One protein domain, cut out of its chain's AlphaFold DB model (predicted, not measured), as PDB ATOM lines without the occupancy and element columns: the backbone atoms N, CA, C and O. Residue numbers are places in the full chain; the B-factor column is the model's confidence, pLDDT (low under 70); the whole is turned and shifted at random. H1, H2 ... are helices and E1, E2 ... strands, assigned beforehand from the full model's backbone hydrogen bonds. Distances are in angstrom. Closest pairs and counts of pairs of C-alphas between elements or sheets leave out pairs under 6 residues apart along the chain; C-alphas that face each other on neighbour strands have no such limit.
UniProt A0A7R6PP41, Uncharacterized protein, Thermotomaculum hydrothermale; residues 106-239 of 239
ATOM      1  N   PRO A 106     -11.747   4.529 -39.586       71.81
ATOM      2  CA  PRO A 106     -13.007   4.518 -38.828       71.81
ATOM      3  C   PRO A 106     -13.270   5.802 -38.024       71.81
ATOM      4  O   PRO A 106     -14.411   6.236 -37.883       71.81
ATOM      5  N   LYS A 107     -12.200   6.454 -37.546       75.31
ATOM      6  CA  LYS A 107     -12.241   7.763 -36.879       75.31
ATOM      7  C   LYS A 107     -12.837   8.848 -37.779       75.31
ATOM      8  O   LYS A 107     -13.687   9.609 -37.333       75.31
ATOM      9  N   MET A 108     -12.395   8.919 -39.031       79.25
ATOM     10  CA  MET A 108     -12.843   9.935 -39.982       79.25
ATOM     11  C   MET A 108     -14.309   9.738 -40.370       79.25
ATOM     12  O   MET A 108     -15.031  10.724 -40.493       79.25
ATOM     13  N   ILE A 109     -14.757   8.483 -40.475       80.31
ATOM     14  CA  ILE A 109     -16.168   8.145 -40.718       80.31
ATOM     15  C   ILE A 109     -17.030   8.636 -39.551       80.31
ATOM     16  O   ILE A 109     -17.979   9.383 -39.762       80.31
ATOM     17  N   LEU A 110     -16.660   8.313 -38.307       77.38
ATOM     18  CA  LEU A 110     -17.441   8.720 -37.137       77.38
ATOM     19  C   LEU A 110     -17.438  10.244 -36.922       77.38
ATOM     20  O   LEU A 110     -18.471  10.811 -36.575       77.38
ATOM     21  N   ILE A 111     -16.313  10.926 -37.175       78.31
ATOM     22  CA  ILE A 111     -16.251  12.399 -37.175       78.31
ATOM     23  C   ILE A 111     -17.223  12.971 -38.206       78.31
ATOM     24  O   ILE A 111     -17.966  13.907 -37.911       78.31
ATOM     25  N   GLN A 112     -17.210  12.427 -39.423       82.25
ATOM     26  CA  GLN A 112     -18.082  12.876 -40.499       82.25
ATOM     27  C   GLN A 112     -19.555  12.634 -40.159       82.25
ATOM     28  O   GLN A 112     -20.368  13.535 -40.358       82.25
ATOM     29  N   ASP A 113     -19.893  11.481 -39.587       82.12
ATOM     30  CA  ASP A 113     -21.253  11.147 -39.172       82.12
ATOM     31  C   ASP A 113     -21.748  12.061 -38.049       82.12
ATOM     32  O   ASP A 113     -22.862  12.579 -38.131       82.12
ATOM     33  N   ILE A 114     -20.914  12.338 -37.039       78.44
ATOM     34  CA  ILE A 114     -21.256  13.282 -35.965       78.44
ATOM     35  C   ILE A 114     -21.456  14.687 -36.540       78.44
ATOM     36  O   ILE A 114     -22.456  15.336 -36.241       78.44
ATOM     37  N   ASN A 115     -20.561  15.148 -37.413       77.06
ATOM     38  CA  ASN A 115     -20.705  16.451 -38.064       77.06
ATOM     39  C   ASN A 115     -21.976  16.532 -38.920       77.06
ATOM     40  O   ASN A 115     -22.649  17.561 -38.926       77.06
ATOM     41  N   ASN A 116     -22.324  15.457 -39.627       80.94
ATOM     42  CA  ASN A 116     -23.544  15.379 -40.421       80.94
ATOM     43  C   ASN A 116     -24.799  15.381 -39.540       80.94
ATOM     44  O   ASN A 116     -25.758  16.077 -39.863       80.94
ATOM     45  N   ALA A 117     -24.786  14.655 -38.420       74.00
ATOM     46  CA  ALA A 117     -25.900  14.606 -37.474       74.00
ATOM     47  C   ALA A 117     -26.121  15.941 -36.747       74.00
ATOM     48  O   ALA A 117     -27.244  16.263 -36.367       74.00
ATOM     49  N   LEU A 118     -25.060  16.731 -36.576       74.62
ATOM     50  CA  LEU A 118     -25.104  18.064 -35.969       74.62
ATOM     51  C   LEU A 118     -25.235  19.191 -37.009       74.62
ATOM     52  O   LEU A 118     -25.245  20.376 -36.664       74.62
ATOM     53  N   LYS A 119     -25.353  18.845 -38.296       72.44
ATOM     54  CA  LYS A 119     -25.440  19.818 -39.385       72.44
ATOM     55  C   LYS A 119     -26.707  20.663 -39.248       72.44
ATOM     56  O   LYS A 119     -27.808  20.147 -39.090       72.44
ATOM     57  N   GLY A 120     -26.548  21.980 -39.373       67.81
ATOM     58  CA  GLY A 120     -27.652  22.945 -39.314       67.81
ATOM     59  C   GLY A 120     -27.854  23.599 -37.950       67.81
ATOM     60  O   GLY A 120     -28.743  24.437 -37.805       67.81
ATOM     61  N   VAL A 121     -27.016  23.277 -36.967       66.88
ATOM     62  CA  VAL A 121     -27.054  23.934 -35.668       66.88
ATOM     63  C   VAL A 121     -25.721  24.647 -35.415       66.88
ATOM     64  O   VAL A 121     -24.644  24.088 -35.601       66.88
ATOM     65  N   THR A 122     -25.778  25.945 -35.102       69.12
ATOM     66  CA  THR A 122     -24.582  26.792 -34.999       69.12
ATOM     67  C   THR A 122     -23.861  26.530 -33.683       69.12
ATOM     68  O   THR A 122     -24.314  26.932 -32.609       69.12
ATOM     69  N   HIS A 123     -22.735  25.827 -33.753       72.56
ATOM     70  CA  HIS A 123     -21.875  25.564 -32.604       72.56
ATOM     71  C   HIS A 123     -20.420  25.532 -33.013       72.56
ATOM     72  O   HIS A 123     -20.069  25.098 -34.109       72.56
ATOM     73  N   GLU A 124     -19.584  25.879 -32.048       84.50
ATOM     74  CA  GLU A 124     -18.240  25.345 -31.993       84.50
ATOM     75  C   GLU A 124     -18.318  23.948 -31.358       84.50
ATOM     76  O   GLU A 124     -18.988  23.742 -30.338       84.50
ATOM     77  N   LEU A 125     -17.681  22.982 -32.012       86.75
ATOM     78  CA  LEU A 125     -17.622  21.587 -31.598       86.75
ATOM     79  C   LEU A 125     -16.157  21.164 -31.575       86.75
ATOM     80  O   LEU A 125     -15.440  21.337 -32.559       86.75
ATOM     81  N   GLU A 126     -15.736  20.572 -30.468       89.19
ATOM     82  CA  GLU A 126     -14.446  19.911 -30.337       89.19
ATOM     83  C   GLU A 126     -14.699  18.417 -30.138       89.19
ATOM     84  O   GLU A 126     -15.409  18.020 -29.211       89.19
ATOM     85  N   ILE A 127     -14.130  17.584 -31.011       88.62
ATOM     86  CA  ILE A 127     -14.204  16.130 -30.876       88.62
ATOM     87  C   ILE A 127     -12.795  15.578 -30.696       88.62
ATOM     88  O   ILE A 127     -11.967  15.645 -31.605       88.62
ATOM     89  N   ASN A 128     -12.545  14.995 -29.529       89.12
ATOM     90  CA  ASN A 128     -11.290  14.348 -29.189       89.12
ATOM     91  C   ASN A 128     -11.469  12.826 -29.225       89.12
ATOM     92  O   ASN A 128     -12.299  12.260 -28.513       89.12
ATOM     93  N   TYR A 129     -10.663  12.165 -30.055       86.56
ATOM     94  CA  TYR A 129     -10.615  10.710 -30.177       86.56
ATOM     95  C   TYR A 129      -9.320  10.191 -29.582       86.56
ATOM     96  O   TYR A 129      -8.248  10.412 -30.142       86.56
ATOM     97  N   ASN A 130      -9.432   9.456 -28.481       87.38
ATOM     98  CA  ASN A 130      -8.284   8.871 -27.807       87.38
ATOM     99  C   ASN A 130      -8.272   7.363 -28.055       87.38
ATOM    100  O   ASN A 130      -9.163   6.633 -27.610       87.38
ATOM    101  N   LYS A 131      -7.256   6.884 -28.779       86.69
ATOM    102  CA  LYS A 131      -7.018   5.449 -28.952       86.69
ATOM    103  C   LYS A 131      -6.524   4.861 -27.630       86.69
ATOM    104  O   LYS A 131      -5.621   5.401 -26.998       86.69
ATOM    105  N   THR A 132      -7.107   3.742 -27.229       86.81
ATOM    106  CA  THR A 132      -6.698   2.948 -26.063       86.81
ATOM    107  C   THR A 132      -6.250   1.562 -26.522       86.81
ATOM    108  O   THR A 132      -6.457   1.199 -27.680       86.81
ATOM    109  N   LEU A 133      -5.670   0.768 -25.618       82.69
ATOM    110  CA  LEU A 133      -5.252  -0.611 -25.915       82.69
ATOM    111  C   LEU A 133      -6.395  -1.466 -26.490       82.69
ATOM    112  O   LEU A 133      -6.163  -2.276 -27.379       82.69
ATOM    113  N   ASN A 134      -7.632  -1.242 -26.032       84.88
ATOM    114  CA  ASN A 134      -8.766  -2.123 -26.323       84.88
ATOM    115  C   ASN A 134      -9.886  -1.458 -27.140       84.88
ATOM    116  O   ASN A 134     -10.946  -2.060 -27.292       84.88
ATOM    117  N   GLY A 135      -9.696  -0.238 -27.651       88.12
ATOM    118  CA  GLY A 135     -10.723   0.496 -28.398       88.12
ATOM    119  C   GLY A 135     -10.537   2.011 -28.339       88.12
ATOM    120  O   GLY A 135      -9.412   2.494 -28.217       88.12
ATOM    121  N   TYR A 136     -11.631   2.766 -28.391       87.50
ATOM    122  CA  TYR A 136     -11.601   4.232 -28.452       87.50
ATOM    123  C   TYR A 136     -12.383   4.883 -27.306       87.50
ATOM    124  O   TYR A 136     -13.472   4.427 -26.952       87.50
ATOM    125  N   GLU A 137     -11.846   5.974 -26.760       91.62
ATOM    126  CA  GLU A 137     -12.606   6.939 -25.960       91.62
ATOM    127  C   GLU A 137     -12.937   8.157 -26.833       91.62
ATOM    128  O   GLU A 137     -12.061   8.692 -27.519       91.62
ATOM    129  N   VAL A 138     -14.197   8.589 -26.807       91.81
ATOM    130  CA  VAL A 138     -14.692   9.741 -27.571       91.81
ATOM    131  C   VAL A 138     -15.117  10.831 -26.593       91.81
ATOM    132  O   VAL A 138     -16.008  10.616 -25.774       91.81
ATOM    133  N   ASP A 139     -14.484  12.000 -26.669       93.81
ATOM    134  CA  ASP A 139     -14.828  13.182 -25.873       93.81
ATOM    135  C   ASP A 139     -15.349  14.278 -26.803       93.81
ATOM    136  O   ASP A 139     -14.602  14.857 -27.592       93.81
ATOM    137  N   VAL A 140     -16.656  14.520 -26.732       93.19
ATOM    138  CA  VAL A 140     -17.368  15.523 -27.519       93.19
ATOM    139  C   VAL A 140     -17.655  16.723 -26.630       93.19
ATOM    140  O   VAL A 140     -18.421  16.635 -25.671       93.19
ATOM    141  N   THR A 141     -17.070  17.867 -26.956       93.81
ATOM    142  CA  THR A 141     -17.327  19.137 -26.280       93.81
ATOM    143  C   THR A 141     -18.086  20.072 -27.215       93.81
ATOM    144  O   THR A 141     -17.580  20.483 -28.255       93.81
ATOM    145  N   ILE A 142     -19.306  20.424 -26.818       92.62
ATOM    146  CA  ILE A 142     -20.158  21.412 -27.479       92.62
ATOM    147  C   ILE A 142     -20.036  22.722 -26.700       92.62
ATOM    148  O   ILE A 142     -20.272  22.755 -25.489       92.62
ATOM    149  N   TYR A 143     -19.678  23.822 -27.356       92.06
ATOM    150  CA  TYR A 143     -19.658  25.125 -26.690       92.06
ATOM    151  C   TYR A 143     -21.070  25.714 -26.640       92.06
ATOM    152  O   TYR A 143     -21.823  25.674 -27.615       92.06
ATOM    153  N   LYS A 144     -21.455  26.238 -25.475       91.44
ATOM    154  CA  LYS A 144     -22.811  26.707 -25.197       91.44
ATOM    155  C   LYS A 144     -23.174  27.858 -26.128       91.44
ATOM    156  O   LYS A 144     -22.580  28.931 -26.091       91.44
ATOM    157  N   ASN A 145     -24.248  27.656 -26.873       88.94
ATOM    158  CA  ASN A 145     -24.953  28.677 -27.622       88.94
ATOM    159  C   ASN A 145     -26.237  29.073 -26.869       88.94
ATOM    160  O   ASN A 145     -27.061  28.219 -26.531       88.94
ATOM    161  N   LYS A 146     -26.420  30.375 -26.614       88.31
ATOM    162  CA  LYS A 146     -27.601  30.921 -25.919       88.31
ATOM    163  C   LYS A 146     -28.912  30.703 -26.683       88.31
ATOM    164  O   LYS A 146     -29.969  30.752 -26.070       88.31
ATOM    165  N   ALA A 147     -28.849  30.475 -27.995       87.94
ATOM    166  CA  ALA A 147     -30.021  30.221 -28.828       87.94
ATOM    167  C   ALA A 147     -30.570  28.790 -28.690       87.94
ATOM    168  O   ALA A 147     -31.663  28.511 -29.180       87.94
ATOM    169  N   LEU A 148     -29.820  27.878 -28.061       86.38
ATOM    170  CA  LEU A 148     -30.219  26.484 -27.910       86.38
ATOM    171  C   LEU A 148     -30.871  26.225 -26.558       86.38
ATOM    172  O   LEU A 148     -30.376  26.626 -25.506       86.38
ATOM    173  N   THR A 149     -31.970  25.488 -26.612       91.38
ATOM    174  CA  THR A 149     -32.666  24.948 -25.448       91.38
ATOM    175  C   THR A 149     -31.948  23.712 -24.908       91.38
ATOM    176  O   THR A 149     -31.227  23.023 -25.631       91.38
ATOM    177  N   LEU A 150     -32.193  23.385 -23.637       91.25
ATOM    178  CA  LEU A 150     -31.654  22.182 -22.995       91.25
ATOM    179  C   LEU A 150     -31.995  20.896 -23.774       91.25
ATOM    180  O   LEU A 150     -31.120  20.062 -23.996       91.25
ATOM    181  N   ASN A 151     -33.234  20.774 -24.261       91.25
ATOM    182  CA  ASN A 151     -33.681  19.611 -25.034       91.25
ATOM    183  C   ASN A 151     -32.885  19.438 -26.332       91.25
ATOM    184  O   ASN A 151     -32.538  18.317 -26.681       91.25
ATOM    185  N   GLN A 152     -32.514  20.534 -27.001       90.31
ATOM    186  CA  GLN A 152     -31.685  20.453 -28.207       90.31
ATOM    187  C   GLN A 152     -30.286  19.907 -27.905       90.31
ATOM    188  O   GLN A 152     -29.761  19.136 -28.701       90.31
ATOM    189  N   TYR A 153     -29.689  20.242 -26.755       91.69
ATOM    190  CA  TYR A 153     -28.427  19.618 -26.339       91.69
ATOM    191  C   TYR A 153     -28.600  18.129 -26.033       91.69
ATOM    192  O   TYR A 153     -27.728  17.331 -26.373       91.69
ATOM    193  N   PHE A 154     -29.724  17.736 -25.427       93.50
ATOM    194  CA  PHE A 154     -30.020  16.322 -25.199       93.50
ATOM    195  C   PHE A 154     -30.165  15.549 -26.510       93.50
ATOM    196  O   PHE A 154     -29.625  14.451 -26.618       93.50
ATOM    197  N   ASP A 155     -30.828  16.123 -27.514       91.00
ATOM    198  CA  ASP A 155     -30.963  15.500 -28.834       91.00
ATOM    199  C   ASP A 155     -29.592  15.336 -29.515       91.00
ATOM    200  O   ASP A 155     -29.299  14.289 -30.090       91.00
ATOM    201  N   MET A 156     -28.690  16.315 -29.378       91.44
ATOM    202  CA  MET A 156     -27.311  16.199 -29.877       91.44
ATOM    203  C   MET A 156     -26.545  15.073 -29.192       91.44
ATOM    204  O   MET A 156     -25.886  14.276 -29.857       91.44
ATOM    205  N   PHE A 157     -26.641  14.988 -27.865       93.94
ATOM    206  CA  PHE A 157     -26.001  13.922 -27.098       93.94
ATOM    207  C   PHE A 157     -26.530  12.549 -27.500       93.94
ATOM    208  O   PHE A 157     -25.754  11.603 -27.621       93.94
ATOM    209  N   ALA A 158     -27.834  12.447 -27.748       93.62
ATOM    210  CA  ALA A 158     -28.445  11.209 -28.184       93.62
ATOM    211  C   ALA A 158     -28.006  10.782 -29.577       93.62
ATOM    212  O   ALA A 158     -27.656   9.618 -29.759       93.62
ATOM    213  N   ASN A 159     -27.926  11.714 -30.524       91.81
ATOM    214  CA  ASN A 159     -27.375  11.436 -31.845       91.81
ATOM    215  C   ASN A 159     -25.924  10.944 -31.761       91.81
ATOM    216  O   ASN A 159     -25.593   9.917 -32.350       91.81
ATOM    217  N   VAL A 160     -25.072  11.615 -30.978       93.00
ATOM    218  CA  VAL A 160     -23.675  11.190 -30.778       93.00
ATOM    219  C   VAL A 160     -23.604   9.781 -30.190       93.00
ATOM    220  O   VAL A 160     -22.888   8.927 -30.709       93.00
ATOM    221  N   LEU A 161     -24.360   9.506 -29.124       94.25
ATOM    222  CA  LEU A 161     -24.360   8.195 -28.473       94.25
ATOM    223  C   LEU A 161     -24.923   7.101 -29.389       94.25
ATOM    224  O   LEU A 161     -24.366   6.006 -29.432       94.25
ATOM    225  N   SER A 162     -25.958   7.406 -30.175       93.19
ATOM    226  CA  SER A 162     -26.509   6.496 -31.179       93.19
ATOM    227  C   SER A 162     -25.499   6.169 -32.278       93.19
ATOM    228  O   SER A 162     -25.424   5.023 -32.703       93.19
ATOM    229  N   LEU A 163     -24.699   7.133 -32.737       91.69
ATOM    230  CA  LEU A 163     -23.653   6.880 -33.734       91.69
ATOM    231  C   LEU A 163     -22.503   6.039 -33.160       91.69
ATOM    232  O   LEU A 163     -21.972   5.152 -33.832       91.69
ATOM    233  N   CYS A 164     -22.135   6.291 -31.904       92.38
ATOM    234  CA  CYS A 164     -21.070   5.558 -31.227       92.38
ATOM    235  C   CYS A 164     -21.464   4.114 -30.877       92.38
ATOM    236  O   CYS A 164     -20.641   3.221 -31.051       92.38
ATOM    237  N   TYR A 165     -22.688   3.881 -30.389       93.25
ATOM    238  CA  TYR A 165     -23.126   2.577 -29.867       93.25
ATOM    239  C   TYR A 165     -24.121   1.827 -30.759       93.25
ATOM    240  O   TYR A 165     -24.211   0.603 -30.675       93.25
ATOM    241  N   GLY A 166     -24.842   2.521 -31.640       88.88
ATOM    242  CA  GLY A 166     -25.754   1.909 -32.611       88.88
ATOM    243  C   GLY A 166     -25.039   1.253 -33.797       88.88
ATOM    244  O   GLY A 166     -25.659   0.507 -34.549       88.88
ATOM    245  N   ASN A 167     -23.733   1.485 -33.959       85.25
ATOM    246  CA  ASN A 167     -22.916   0.861 -34.995       85.25
ATOM    247  C   ASN A 167     -21.796   0.020 -34.366       85.25
ATOM    248  O   ASN A 167     -20.801   0.546 -33.868       85.25
ATOM    249  N   ASN A 168     -21.935  -1.305 -34.438       75.75
ATOM    250  CA  ASN A 168     -20.996  -2.279 -33.865       75.75
ATOM    251  C   ASN A 168     -19.574  -2.235 -34.461       75.75
ATOM    252  O   ASN A 168     -18.664  -2.848 -33.907       75.75
ATOM    253  N   LYS A 169     -19.363  -1.516 -35.570       79.19
ATOM    254  CA  LYS A 169     -18.041  -1.348 -36.196       79.19
ATOM    255  C   LYS A 169     -17.127  -0.419 -35.400       79.19
ATOM    256  O   LYS A 169     -15.905  -0.506 -35.508       79.19
ATOM    257  N   ASN A 170     -17.709   0.459 -34.592       74.06
ATOM    258  CA  ASN A 170     -16.976   1.430 -33.805       74.06
ATOM    259  C   ASN A 170     -16.634   0.761 -32.465       74.06
ATOM    260  O   ASN A 170     -17.491   0.646 -31.597       74.06
ATOM    261  N   ASN A 171     -15.399   0.274 -32.282       88.31
ATOM    262  CA  ASN A 171     -14.940  -0.322 -31.013       88.31
ATOM    263  C   ASN A 171     -14.780   0.753 -29.911       88.31
ATOM    264  O   ASN A 171     -13.685   1.017 -29.410       88.31
ATOM    265  N   VAL A 172     -15.869   1.443 -29.583       91.94
ATOM    266  CA  VAL A 172     -15.937   2.556 -28.639       91.94
ATOM    267  C   VAL A 172     -16.140   1.993 -27.241       91.94
ATOM    268  O   VAL A 172     -17.080   1.243 -26.990       91.94
ATOM    269  N   LYS A 173     -15.247   2.347 -26.314       94.00
ATOM    270  CA  LYS A 173     -15.282   1.899 -24.915       94.00
ATOM    271  C   LYS A 173     -15.943   2.901 -23.989       94.00
ATOM    272  O   LYS A 173     -16.517   2.503 -22.977       94.00
ATOM    273  N   PHE A 174     -15.874   4.179 -24.334       94.00
ATOM    274  CA  PHE A 174     -16.393   5.252 -23.506       94.00
ATOM    275  C   PHE A 174     -16.705   6.473 -24.363       94.00
ATOM    276  O   PHE A 174     -15.889   6.869 -25.197       94.00
ATOM    277  N   VAL A 175     -17.867   7.074 -24.136       95.06
ATOM    278  CA  VAL A 175     -18.266   8.337 -24.751       95.06
ATOM    279  C   VAL A 175     -18.595   9.321 -23.647       95.06
ATOM    280  O   VAL A 175     -19.378   9.015 -22.748       95.06
ATOM    281  N   ILE A 176     -18.036  10.521 -23.740       95.44
ATOM    282  CA  ILE A 176     -18.429  11.649 -22.909       95.44
ATOM    283  C   ILE A 176     -18.832  12.819 -23.801       95.44
ATOM    284  O   ILE A 176     -18.083  13.239 -24.674       95.44
ATOM    285  N   CYS A 177     -20.034  13.334 -23.584       95.75
ATOM    286  CA  CYS A 177     -20.559  14.523 -24.235       95.75
ATOM    287  C   CYS A 177     -20.683  15.629 -23.189       95.75
ATOM    288  O   CYS A 177     -21.275  15.415 -22.131       95.75
ATOM    289  N   LYS A 178     -20.127  16.808 -23.460       95.94
ATOM    290  CA  LYS A 178     -20.113  17.950 -22.540       95.94
ATOM    291  C   LYS A 178     -20.649  19.185 -23.240       95.94
ATOM    292  O   LYS A 178     -20.321  19.423 -24.397       95.94
ATOM    293  N   VAL A 179     -21.387  20.014 -22.510       94.69
ATOM    294  CA  VAL A 179     -21.609  21.410 -22.881       94.69
ATOM    295  C   VAL A 179     -20.735  22.294 -22.004       94.69
ATOM    296  O   VAL A 179     -20.865  22.270 -20.776       94.69
ATOM    297  N   LYS A 180     -19.857  23.084 -22.627       95.31
ATOM    298  CA  LYS A 180     -19.020  24.080 -21.946       95.31
ATOM    299  C   LYS A 180     -19.560  25.486 -22.172       95.31
ATOM    300  O   LYS A 180     -19.817  25.880 -23.300       95.31
ATOM    301  N   ASP A 181     -19.702  26.257 -21.104       94.44
ATOM    302  CA  ASP A 181     -19.955  27.700 -21.152       94.44
ATOM    303  C   ASP A 181     -18.701  28.394 -20.630       94.44
ATOM    304  O   ASP A 181     -18.411  28.326 -19.428       94.44
ATOM    305  N   LYS A 182     -17.919  28.985 -21.543       90.81
ATOM    306  CA  LYS A 182     -16.528  29.383 -21.280       90.81
ATOM    307  C   LYS A 182     -15.728  28.147 -20.826       90.81
ATOM    308  O   LYS A 182     -15.788  27.113 -21.484       90.81
ATOM    309  N   ASP A 183     -15.072  28.207 -19.670       91.06
ATOM    310  CA  ASP A 183     -14.280  27.102 -19.112       91.06
ATOM    311  C   ASP A 183     -15.055  26.202 -18.137       91.06
ATOM    312  O   ASP A 183     -14.484  25.305 -17.517       91.06
ATOM    313  N   LYS A 184     -16.365  26.422 -17.970       92.69
ATOM    314  CA  LYS A 184     -17.187  25.653 -17.026       92.69
ATOM    315  C   LYS A 184     -18.051  24.636 -17.759       92.69
ATOM    316  O   LYS A 184     -18.815  24.984 -18.656       92.69
ATOM    317  N   ILE A 185     -17.985  23.379 -17.323       94.25
ATOM    318  CA  ILE A 185     -18.907  22.333 -17.774       94.25
ATOM    319  C   ILE A 185     -20.280  22.624 -17.166       94.25
ATOM    320  O   ILE A 185     -20.430  22.688 -15.948       94.25
ATOM    321  N   LYS A 186     -21.276  22.826 -18.025       93.12
ATOM    322  CA  LYS A 186     -22.667  23.085 -17.637       93.12
ATOM    323  C   LYS A 186     -23.536  21.847 -17.715       93.12
ATOM    324  O   LYS A 186     -24.444  21.690 -16.913       93.12
ATOM    325  N   LEU A 187     -23.234  20.972 -18.660       92.50
ATOM    326  CA  LEU A 187     -23.939  19.719 -18.844       92.50
ATOM    327  C   LEU A 187     -22.922  18.656 -19.243       92.50
ATOM    328  O   LEU A 187     -22.028  18.940 -20.037       92.50
ATOM    329  N   SER A 188     -23.030  17.450 -18.702       94.06
ATOM    330  CA  SER A 188     -22.204  16.326 -19.126       94.06
ATOM    331  C   SER A 188     -22.992  15.032 -19.066       94.06
ATOM    332  O   SER A 188     -23.655  14.742 -18.073       94.06
ATOM    333  N   VAL A 189     -22.846  14.233 -20.113       94.31
ATOM    334  CA  VAL A 189     -23.328  12.861 -20.196       94.31
ATOM    335  C   VAL A 189     -22.140  11.964 -20.488       94.31
ATOM    336  O   VAL A 189     -21.376  12.242 -21.405       94.31
ATOM    337  N   ALA A 190     -21.970  10.901 -19.712       94.62
ATOM    338  CA  ALA A 190     -20.950   9.893 -19.952       94.62
ATOM    339  C   ALA A 190     -21.575   8.502 -19.940       94.62
ATOM    340  O   ALA A 190     -22.336   8.181 -19.025       94.62
ATOM    341  N   VAL A 191     -21.233   7.687 -20.934       95.38
ATOM    342  CA  VAL A 191     -21.679   6.299 -21.052       95.38
ATOM    343  C   VAL A 191     -20.469   5.439 -21.400       95.38
ATOM    344  O   VAL A 191     -19.693   5.776 -22.292       95.38
ATOM    345  N   GLY A 192     -20.280   4.351 -20.666       95.06
ATOM    346  CA  GLY A 192     -19.311   3.306 -20.964       95.06
ATOM    347  C   GLY A 192     -19.933   2.164 -21.765       95.06
ATOM    348  O   GLY A 192     -21.142   1.938 -21.721       95.06
ATOM    349  N   ALA A 193     -19.109   1.429 -22.508       93.31
ATOM    350  CA  ALA A 193     -19.576   0.385 -23.420       93.31
ATOM    351  C   ALA A 193     -20.329  -0.763 -22.734       93.31
ATOM    352  O   ALA A 193     -21.234  -1.330 -23.334       93.31
ATOM    353  N   GLU A 194     -19.995  -1.100 -21.488       90.81
ATOM    354  CA  GLU A 194     -20.683  -2.165 -20.750       90.81
ATOM    355  C   GLU A 194     -22.026  -1.696 -20.179       90.81
ATOM    356  O   GLU A 194     -22.982  -2.465 -20.098       90.81
ATOM    357  N   ALA A 195     -22.148  -0.412 -19.834       90.12
ATOM    358  CA  ALA A 195     -23.459   0.167 -19.562       90.12
ATOM    359  C   ALA A 195     -24.304   0.203 -20.846       90.12
ATOM    360  O   ALA A 195     -25.485  -0.144 -20.820       90.12
ATOM    361  N   ALA A 196     -23.687   0.575 -21.972       92.81
ATOM    362  CA  ALA A 196     -24.361   0.679 -23.258       92.81
ATOM    363  C   ALA A 196     -24.826  -0.672 -23.822       92.81
ATOM    364  O   ALA A 196     -25.875  -0.725 -24.460       92.81
ATOM    365  N   SER A 197     -24.097  -1.761 -23.560       92.50
ATOM    366  CA  SER A 197     -24.445  -3.109 -24.036       92.50
ATOM    367  C   SER A 197     -25.725  -3.672 -23.412       92.50
ATOM    368  O   SER A 197     -26.304  -4.615 -23.948       92.50
ATOM    369  N   LYS A 198     -26.211  -3.074 -22.316       91.94
ATOM    370  CA  LYS A 198     -27.524  -3.387 -21.727       91.94
ATOM    371  C   LYS A 198     -28.688  -2.878 -22.581       91.94
ATOM    372  O   LYS A 198     -29.826  -3.286 -22.359       91.94
ATOM    373  N   ILE A 199     -28.421  -1.981 -23.531       91.44
ATOM    374  CA  ILE A 199     -29.398  -1.473 -24.490       91.44
ATOM    375  C   ILE A 199     -29.213  -2.216 -25.824       91.44
ATOM    376  O   ILE A 199     -28.111  -2.200 -26.377       91.44
ATOM    377  N   PRO A 200     -30.272  -2.827 -26.391       93.00
ATOM    378  CA  PRO A 200     -30.203  -3.417 -27.724       93.00
ATOM    379  C   PRO A 200     -29.785  -2.397 -28.792       93.00
ATOM    380  O   PRO A 200     -30.203  -1.242 -28.750       93.00
ATOM    381  N   ILE A 201     -29.023  -2.838 -29.797       89.81
ATOM    382  CA  ILE A 201     -28.476  -1.964 -30.854       89.81
ATOM    383  C   ILE A 201     -29.572  -1.130 -31.545       89.81
ATOM    384  O   ILE A 201     -29.408   0.074 -31.709       89.81
ATOM    385  N   TYR A 202     -30.720  -1.730 -31.881       89.75
ATOM    386  CA  TYR A 202     -31.834  -1.019 -32.529       89.75
ATOM    387  C   TYR A 202     -32.466   0.064 -31.636       89.75
ATOM    388  O   TYR A 202     -33.017   1.045 -32.127       89.75
ATOM    389  N   THR A 203     -32.373  -0.085 -30.312       91.62
ATOM    390  CA  THR A 203     -32.914   0.890 -29.360       91.62
ATOM    391  C   THR A 203     -32.076   2.165 -29.347       91.62
ATOM    392  O   THR A 203     -32.629   3.240 -29.122       91.62
ATOM    393  N   TRP A 204     -30.775   2.089 -29.649       92.06
ATOM    394  CA  TRP A 204     -29.929   3.277 -29.787       92.06
ATOM    395  C   TRP A 204     -30.416   4.208 -30.892       92.06
ATOM    396  O   TRP A 204     -30.459   5.415 -30.676       92.06
ATOM    397  N   GLU A 205     -30.875   3.661 -32.017       88.88
ATOM    398  CA  GLU A 205     -31.417   4.457 -33.120       88.88
ATOM    399  C   GLU A 205     -32.700   5.204 -32.721       88.88
ATOM    400  O   GLU A 205     -32.901   6.364 -33.085       88.88
ATOM    401  N   VAL A 206     -33.562   4.556 -31.929       90.62
ATOM    402  CA  VAL A 206     -34.781   5.178 -31.388       90.62
ATOM    403  C   VAL A 206     -34.427   6.260 -30.368       90.62
ATOM    404  O   VAL A 206     -34.982   7.357 -30.415       90.62
ATOM    405  N   LEU A 207     -33.480   5.973 -29.468       90.06
ATOM    406  CA  LEU A 207     -33.005   6.920 -28.460       90.06
ATOM    407  C   LEU A 207     -32.315   8.129 -29.092       90.06
ATOM    408  O   LEU A 207     -32.506   9.234 -28.597       90.06
ATOM    409  N   GLY A 208     -31.602   7.947 -30.208       88.50
ATOM    410  CA  GLY A 208     -30.984   9.029 -30.978       88.50
ATOM    411  C   GLY A 208     -31.972  10.128 -31.371       88.50
ATOM    412  O   GLY A 208     -31.630  11.304 -31.369       88.50
ATOM    413  N   ARG A 209     -33.240   9.764 -31.603       88.69
ATOM    414  CA  ARG A 209     -34.312  10.700 -31.980       88.69
ATOM    415  C   ARG A 209     -35.063  11.297 -30.784       88.69
ATOM    416  O   ARG A 209     -35.997  12.068 -30.986       88.69
ATOM    417  N   ASN A 210     -34.717  10.911 -29.555       92.06
ATOM    418  CA  ASN A 210     -35.402  11.340 -28.338       92.06
ATOM    419  C   ASN A 210     -34.403  11.568 -27.194       92.06
ATOM    420  O   ASN A 210     -34.238  10.726 -26.302       92.06
ATOM    421  N   GLY A 211     -33.760  12.739 -27.199       90.50
ATOM    422  CA  GLY A 211     -32.723  13.078 -26.230       90.50
ATOM    423  C   GLY A 211     -33.193  13.046 -24.780       90.50
ATOM    424  O   GLY A 211     -32.476  12.578 -23.897       90.50
ATOM    425  N   VAL A 212     -34.430  13.477 -24.524       92.44
ATOM    426  CA  VAL A 212     -35.014  13.478 -23.175       92.44
ATOM    427  C   VAL A 212     -35.168  12.052 -22.636       92.44
ATOM    428  O   VAL A 212     -34.848  11.798 -21.474       92.44
ATOM    429  N   ALA A 213     -35.640  11.112 -23.462       92.50
ATOM    430  CA  ALA A 213     -35.771   9.714 -23.056       92.50
ATOM    431  C   ALA A 213     -34.407   9.087 -22.743       92.50
ATOM    432  O   ALA A 213     -34.281   8.376 -21.743       92.50
ATOM    433  N   LEU A 214     -33.384   9.395 -23.544       91.31
ATOM    434  CA  LEU A 214     -32.026   8.927 -23.290       91.31
ATOM    435  C   LEU A 214     -31.481   9.466 -21.968       91.31
ATOM    436  O   LEU A 214     -30.979   8.694 -21.158       91.31
ATOM    437  N   VAL A 215     -31.607  10.769 -21.715       90.44
ATOM    438  CA  VAL A 215     -31.122  11.369 -20.464       90.44
ATOM    439  C   VAL A 215     -31.812  10.753 -19.251       90.44
ATOM    440  O   VAL A 215     -31.125  10.357 -18.317       90.44
ATOM    441  N   ARG A 216     -33.137  10.560 -19.289       92.31
ATOM    442  CA  ARG A 216     -33.866   9.871 -18.208       92.31
ATOM    443  C   ARG A 216     -33.381   8.440 -17.995       92.31
ATOM    444  O   ARG A 216     -33.308   7.971 -16.859       92.31
ATOM    445  N   TRP A 217     -33.053   7.730 -19.075       92.50
ATOM    446  CA  TRP A 217     -32.457   6.401 -18.967       92.50
ATOM    447  C   TRP A 217     -31.093   6.472 -18.270       92.50
ATOM    448  O   TRP A 217     -30.860   5.712 -17.333       92.50
ATOM    449  N   ILE A 218     -30.231   7.417 -18.653       91.12
ATOM    450  CA  ILE A 218     -28.906   7.625 -18.047       91.12
ATOM    451  C   ILE A 218     -29.030   7.988 -16.564       91.12
ATOM    452  O   ILE A 218     -28.318   7.431 -15.734       91.12
ATOM    453  N   GLU A 219     -29.964   8.872 -16.211       90.06
ATOM    454  CA  GLU A 219     -30.257   9.247 -14.825       90.06
ATOM    455  C   GLU A 219     -30.657   8.039 -13.974       90.06
ATOM    456  O   GLU A 219     -30.146   7.863 -12.870       90.06
ATOM    457  N   LYS A 220     -31.518   7.166 -14.509       92.12
ATOM    458  CA  LYS A 220     -31.966   5.951 -13.817       92.12
ATOM    459  C   LYS A 220     -30.847   4.920 -13.621       92.12
ATOM    460  O   LYS A 220     -30.934   4.107 -12.705       92.12
ATOM    461  N   HIS A 221     -29.818   4.938 -14.467       91.50
ATOM    462  CA  HIS A 221     -28.728   3.959 -14.452       91.50
ATOM    463  C   HIS A 221     -27.397   4.553 -13.982       91.50
ATOM    464  O   HIS A 221     -26.348   3.960 -14.242       91.50
ATOM    465  N   GLN A 222     -27.417   5.704 -13.296       90.25
ATOM    466  CA  GLN A 222     -26.195   6.338 -12.814       90.25
ATOM    467  C   GLN A 222     -25.371   5.402 -11.929       90.25
ATOM    468  O   GLN A 222     -25.882   4.727 -11.036       90.25
ATOM    469  N   THR A 223     -24.063   5.408 -12.156       88.81
ATOM    470  CA  THR A 223     -23.101   4.623 -11.381       88.81
ATOM    471  C   THR A 223     -22.256   5.527 -10.487       88.81
ATOM    472  O   THR A 223     -21.885   6.627 -10.918       88.81
ATOM    473  N   PRO A 224     -21.870   5.072  -9.282       83.06
ATOM    474  CA  PRO A 224     -21.013   5.854  -8.404       83.06
ATOM    475  C   PRO A 224     -19.639   6.142  -9.044       83.06
ATOM    476  O   PRO A 224     -19.171   5.374  -9.886       83.06
ATOM    477  N   PRO A 225     -18.954   7.236  -8.654       75.50
ATOM    478  CA  PRO A 225     -17.681   7.645  -9.256       75.50
ATOM    479  C   PRO A 225     -16.531   6.642  -9.148       75.50
ATOM    480  O   PRO A 225     -15.580   6.750  -9.914       75.50
ATOM    481  N   SER A 226     -16.615   5.708  -8.202       76.19
ATOM    482  CA  SER A 226     -15.640   4.636  -7.983       76.19
ATOM    483  C   SER A 226     -15.698   3.531  -9.040       76.19
ATOM    484  O   SER A 226     -14.793   2.704  -9.111       76.19
ATOM    485  N   VAL A 227     -16.750   3.500  -9.860       75.44
ATOM    486  CA  VAL A 227     -16.929   2.502 -10.913       75.44
ATOM    487  C   VAL A 227     -16.063   2.871 -12.119       75.44
ATOM    488  O   VAL A 227     -16.050   4.021 -12.563       75.44
ATOM    489  N   GLY A 228     -15.325   1.897 -12.658       77.31
ATOM    490  CA  GLY A 228     -14.461   2.102 -13.823       77.31
ATOM    491  C   GLY A 228     -15.223   2.659 -15.033       77.31
ATOM    492  O   GLY A 228     -16.398   2.352 -15.236       77.31
ATOM    493  N   LYS A 229     -14.544   3.456 -15.874       74.94
ATOM    494  CA  LYS A 229     -15.148   4.188 -17.009       74.94
ATOM    495  C   LYS A 229     -16.045   3.335 -17.919       74.94
ATOM    496  O   LYS A 229     -17.041   3.824 -18.429       74.94
ATOM    497  N   ILE A 230     -15.710   2.063 -18.126       66.38
ATOM    498  CA  ILE A 230     -16.422   1.167 -19.057       66.38
ATOM    499  C   ILE A 230     -17.837   0.814 -18.565       66.38
ATOM    500  O   ILE A 230     -18.743   0.611 -19.373       66.38
ATOM    501  N   LEU A 231     -18.039   0.806 -17.249       65.00
ATOM    502  CA  LEU A 231     -19.322   0.552 -16.587       65.00
ATOM    503  C   LEU A 231     -20.112   1.840 -16.328       65.00
ATOM    504  O   LEU A 231     -21.241   1.793 -15.844       65.00
ATOM    505  N   MET A 232     -19.507   2.993 -16.605       82.25
ATOM    506  CA  MET A 232     -19.978   4.267 -16.103       82.25
ATOM    507  C   MET A 232     -21.211   4.760 -16.857       82.25
ATOM    508  O   MET A 232     -21.226   4.820 -18.084       82.25
ATOM    509  N   CYS A 233     -22.213   5.206 -16.109       84.81
ATOM    510  CA  CYS A 233     -23.291   6.044 -16.607       84.81
ATOM    511  C   CYS A 233     -23.347   7.278 -15.705       84.81
ATOM    512  O   CYS A 233     -23.489   7.147 -14.487       84.81
ATOM    513  N   ARG A 234     -23.153   8.478 -16.252       86.44
ATOM    514  CA  ARG A 234     -23.186   9.711 -15.455       86.44
ATOM    515  C   ARG A 234     -23.925  10.803 -16.196       86.44
ATOM    516  O   ARG A 234     -23.662  11.055 -17.370       86.44
ATOM    517  N   TYR A 235     -24.780  11.484 -15.453       88.56
ATOM    518  CA  TYR A 235     -25.422  12.715 -15.861       88.56
ATOM    519  C   TYR A 235     -25.062  13.813 -14.864       88.56
ATOM    520  O   TYR A 235     -25.031  13.588 -13.656       88.56
ATOM    521  N   TYR A 236     -24.746  14.992 -15.380       88.19
ATOM    522  CA  TYR A 236     -24.455  16.179 -14.592       88.19
ATOM    523  C   TYR A 236     -25.078  17.388 -15.276       88.19
ATOM    524  O   TYR A 236     -24.825  17.595 -16.463       88.19
ATOM    525  N   ASN A 237     -25.844  18.190 -14.535       87.62
ATOM    526  CA  ASN A 237     -26.531  19.365 -15.056       87.62
ATOM    527  C   ASN A 237     -26.479  20.533 -14.062       87.62
ATOM    528  O   ASN A 237     -26.979  20.428 -12.949       87.62
ATOM    529  N   ASN A 238     -25.881  21.633 -14.514       85.44
ATOM    530  CA  ASN A 238     -25.712  22.920 -13.838       85.44
ATOM    531  C   ASN A 238     -26.087  24.090 -14.780       85.44
ATOM    532  O   ASN A 238     -25.530  25.195 -14.668       85.44
ATOM    533  N   MET A 239     -26.916  23.811 -15.797       79.44
ATOM    534  CA  MET A 239     -27.372  24.802 -16.777       79.44
ATOM    535  C   MET A 239     -28.304  25.844 -16.180       79.44
ATOM    536  O   MET A 239     -29.113  25.493 -15.299       79.44
TER     537      MET A 239
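This is residues 106 to 239 of the 239 residues of an uncharacterized protein of Thermotomaculum hydrothermale (UniProt A0A7R6PP41). A twisted wall of five strands has helices over one face and no named helix over the other: H2 packs along the middle of that face, H1 covers the E1 side, and H5 crosses over E4 and E5. H4 packs on H2 and is not on the sheet, and the short H3 continues E4 at the sheet's level. The printed part has 134 residues with five named helices and five named strands, in the order H1 E1 E2 H2 E3 E4 H3 H4 H5 E5; the sheet is mixed, in the order E1 E2 E3 E4 E5. The class is mixed, helices and strands; the whole is compact, with a radius of gyration of the C-alphas of 13.6 A and spans of 37 by 32 by 28 A.

E3, residues 172 to 181, and E2, residues 135 to 143, are parallel neighbours, with N 140 and O 176 within hydrogen-bond range at 2.8 A. E1, residues 125 to 132, is an edge strand and forms an antiparallel hairpin with E2, with N 128 and O 139 at 2.8 A. E3 and E4, residues 184 to 192, form another hairpin, with N 177 and O 189 at 2.8 A; E4 bends by 66 degrees at residue 187. E5, residues 233 to 237, the other edge strand, is antiparallel to E4, with N 190 and O 234 at 2.9 A. H2, residues 150 to 165, is on the sheet at a height of 9.3 A and runs along the strands, at 18 degrees to E3 on the local plane; the closest C-alphas of H2 and E3 are those of Phe 157 and Cys 177, 6.2 A. E2, H2 and E3 make a strand-helix-strand unit, two parallel neighbour strands with a helix between, and its crossover is right-handed. H1, residues 106 to 117, and H5, residues 211 to 220, are on the same face as H2, in two layers, helices on one face of a sheet. H5 runs across the strands, at 64 degrees to E5 on the local plane. H2 is the hub: it touches H1 at a shallow tilt of 29 degrees, opposite ways, closest at the C-alphas of Ile 114 and Val 160, 6.1 A. It touches H5 about perpendicular, at 77 degrees, closest at those of Asp 155 and Gly 211, 4.0 A. It touches H4, residues 201 to 208, at a shallow tilt of 21 degrees, opposite ways, closest at those of Ala 158 and Gly 208, 4.4 A. H3, residues 193 to 196, is at the sheet's level. Every O i to N i+4 pair is within hydrogen-bond range in H1, H2 and H5, and 2 of 4 in H4; H3 is too short for one.

H1 begins at C-alpha 106, (-13.007, 4.518, -38.828). From first to last C-alpha E3 measures 26.5 A, E2 26.3 A, E4 22.8 A, H2 22.5 A and E1 22.3 A. E5 ends at C-alpha 237, (-26.531, 19.365, -15.056).

The two C-alphas farthest apart, of Leu 133 and Ala 147, are 39.7 A from each other. The printed part has no cut, and H5 to E5 is a long link of 12 residues, 221 to 232. Mean pLDDT of the printed part is 87.4; residues 120 to 122 and 230 to 231 are under 70.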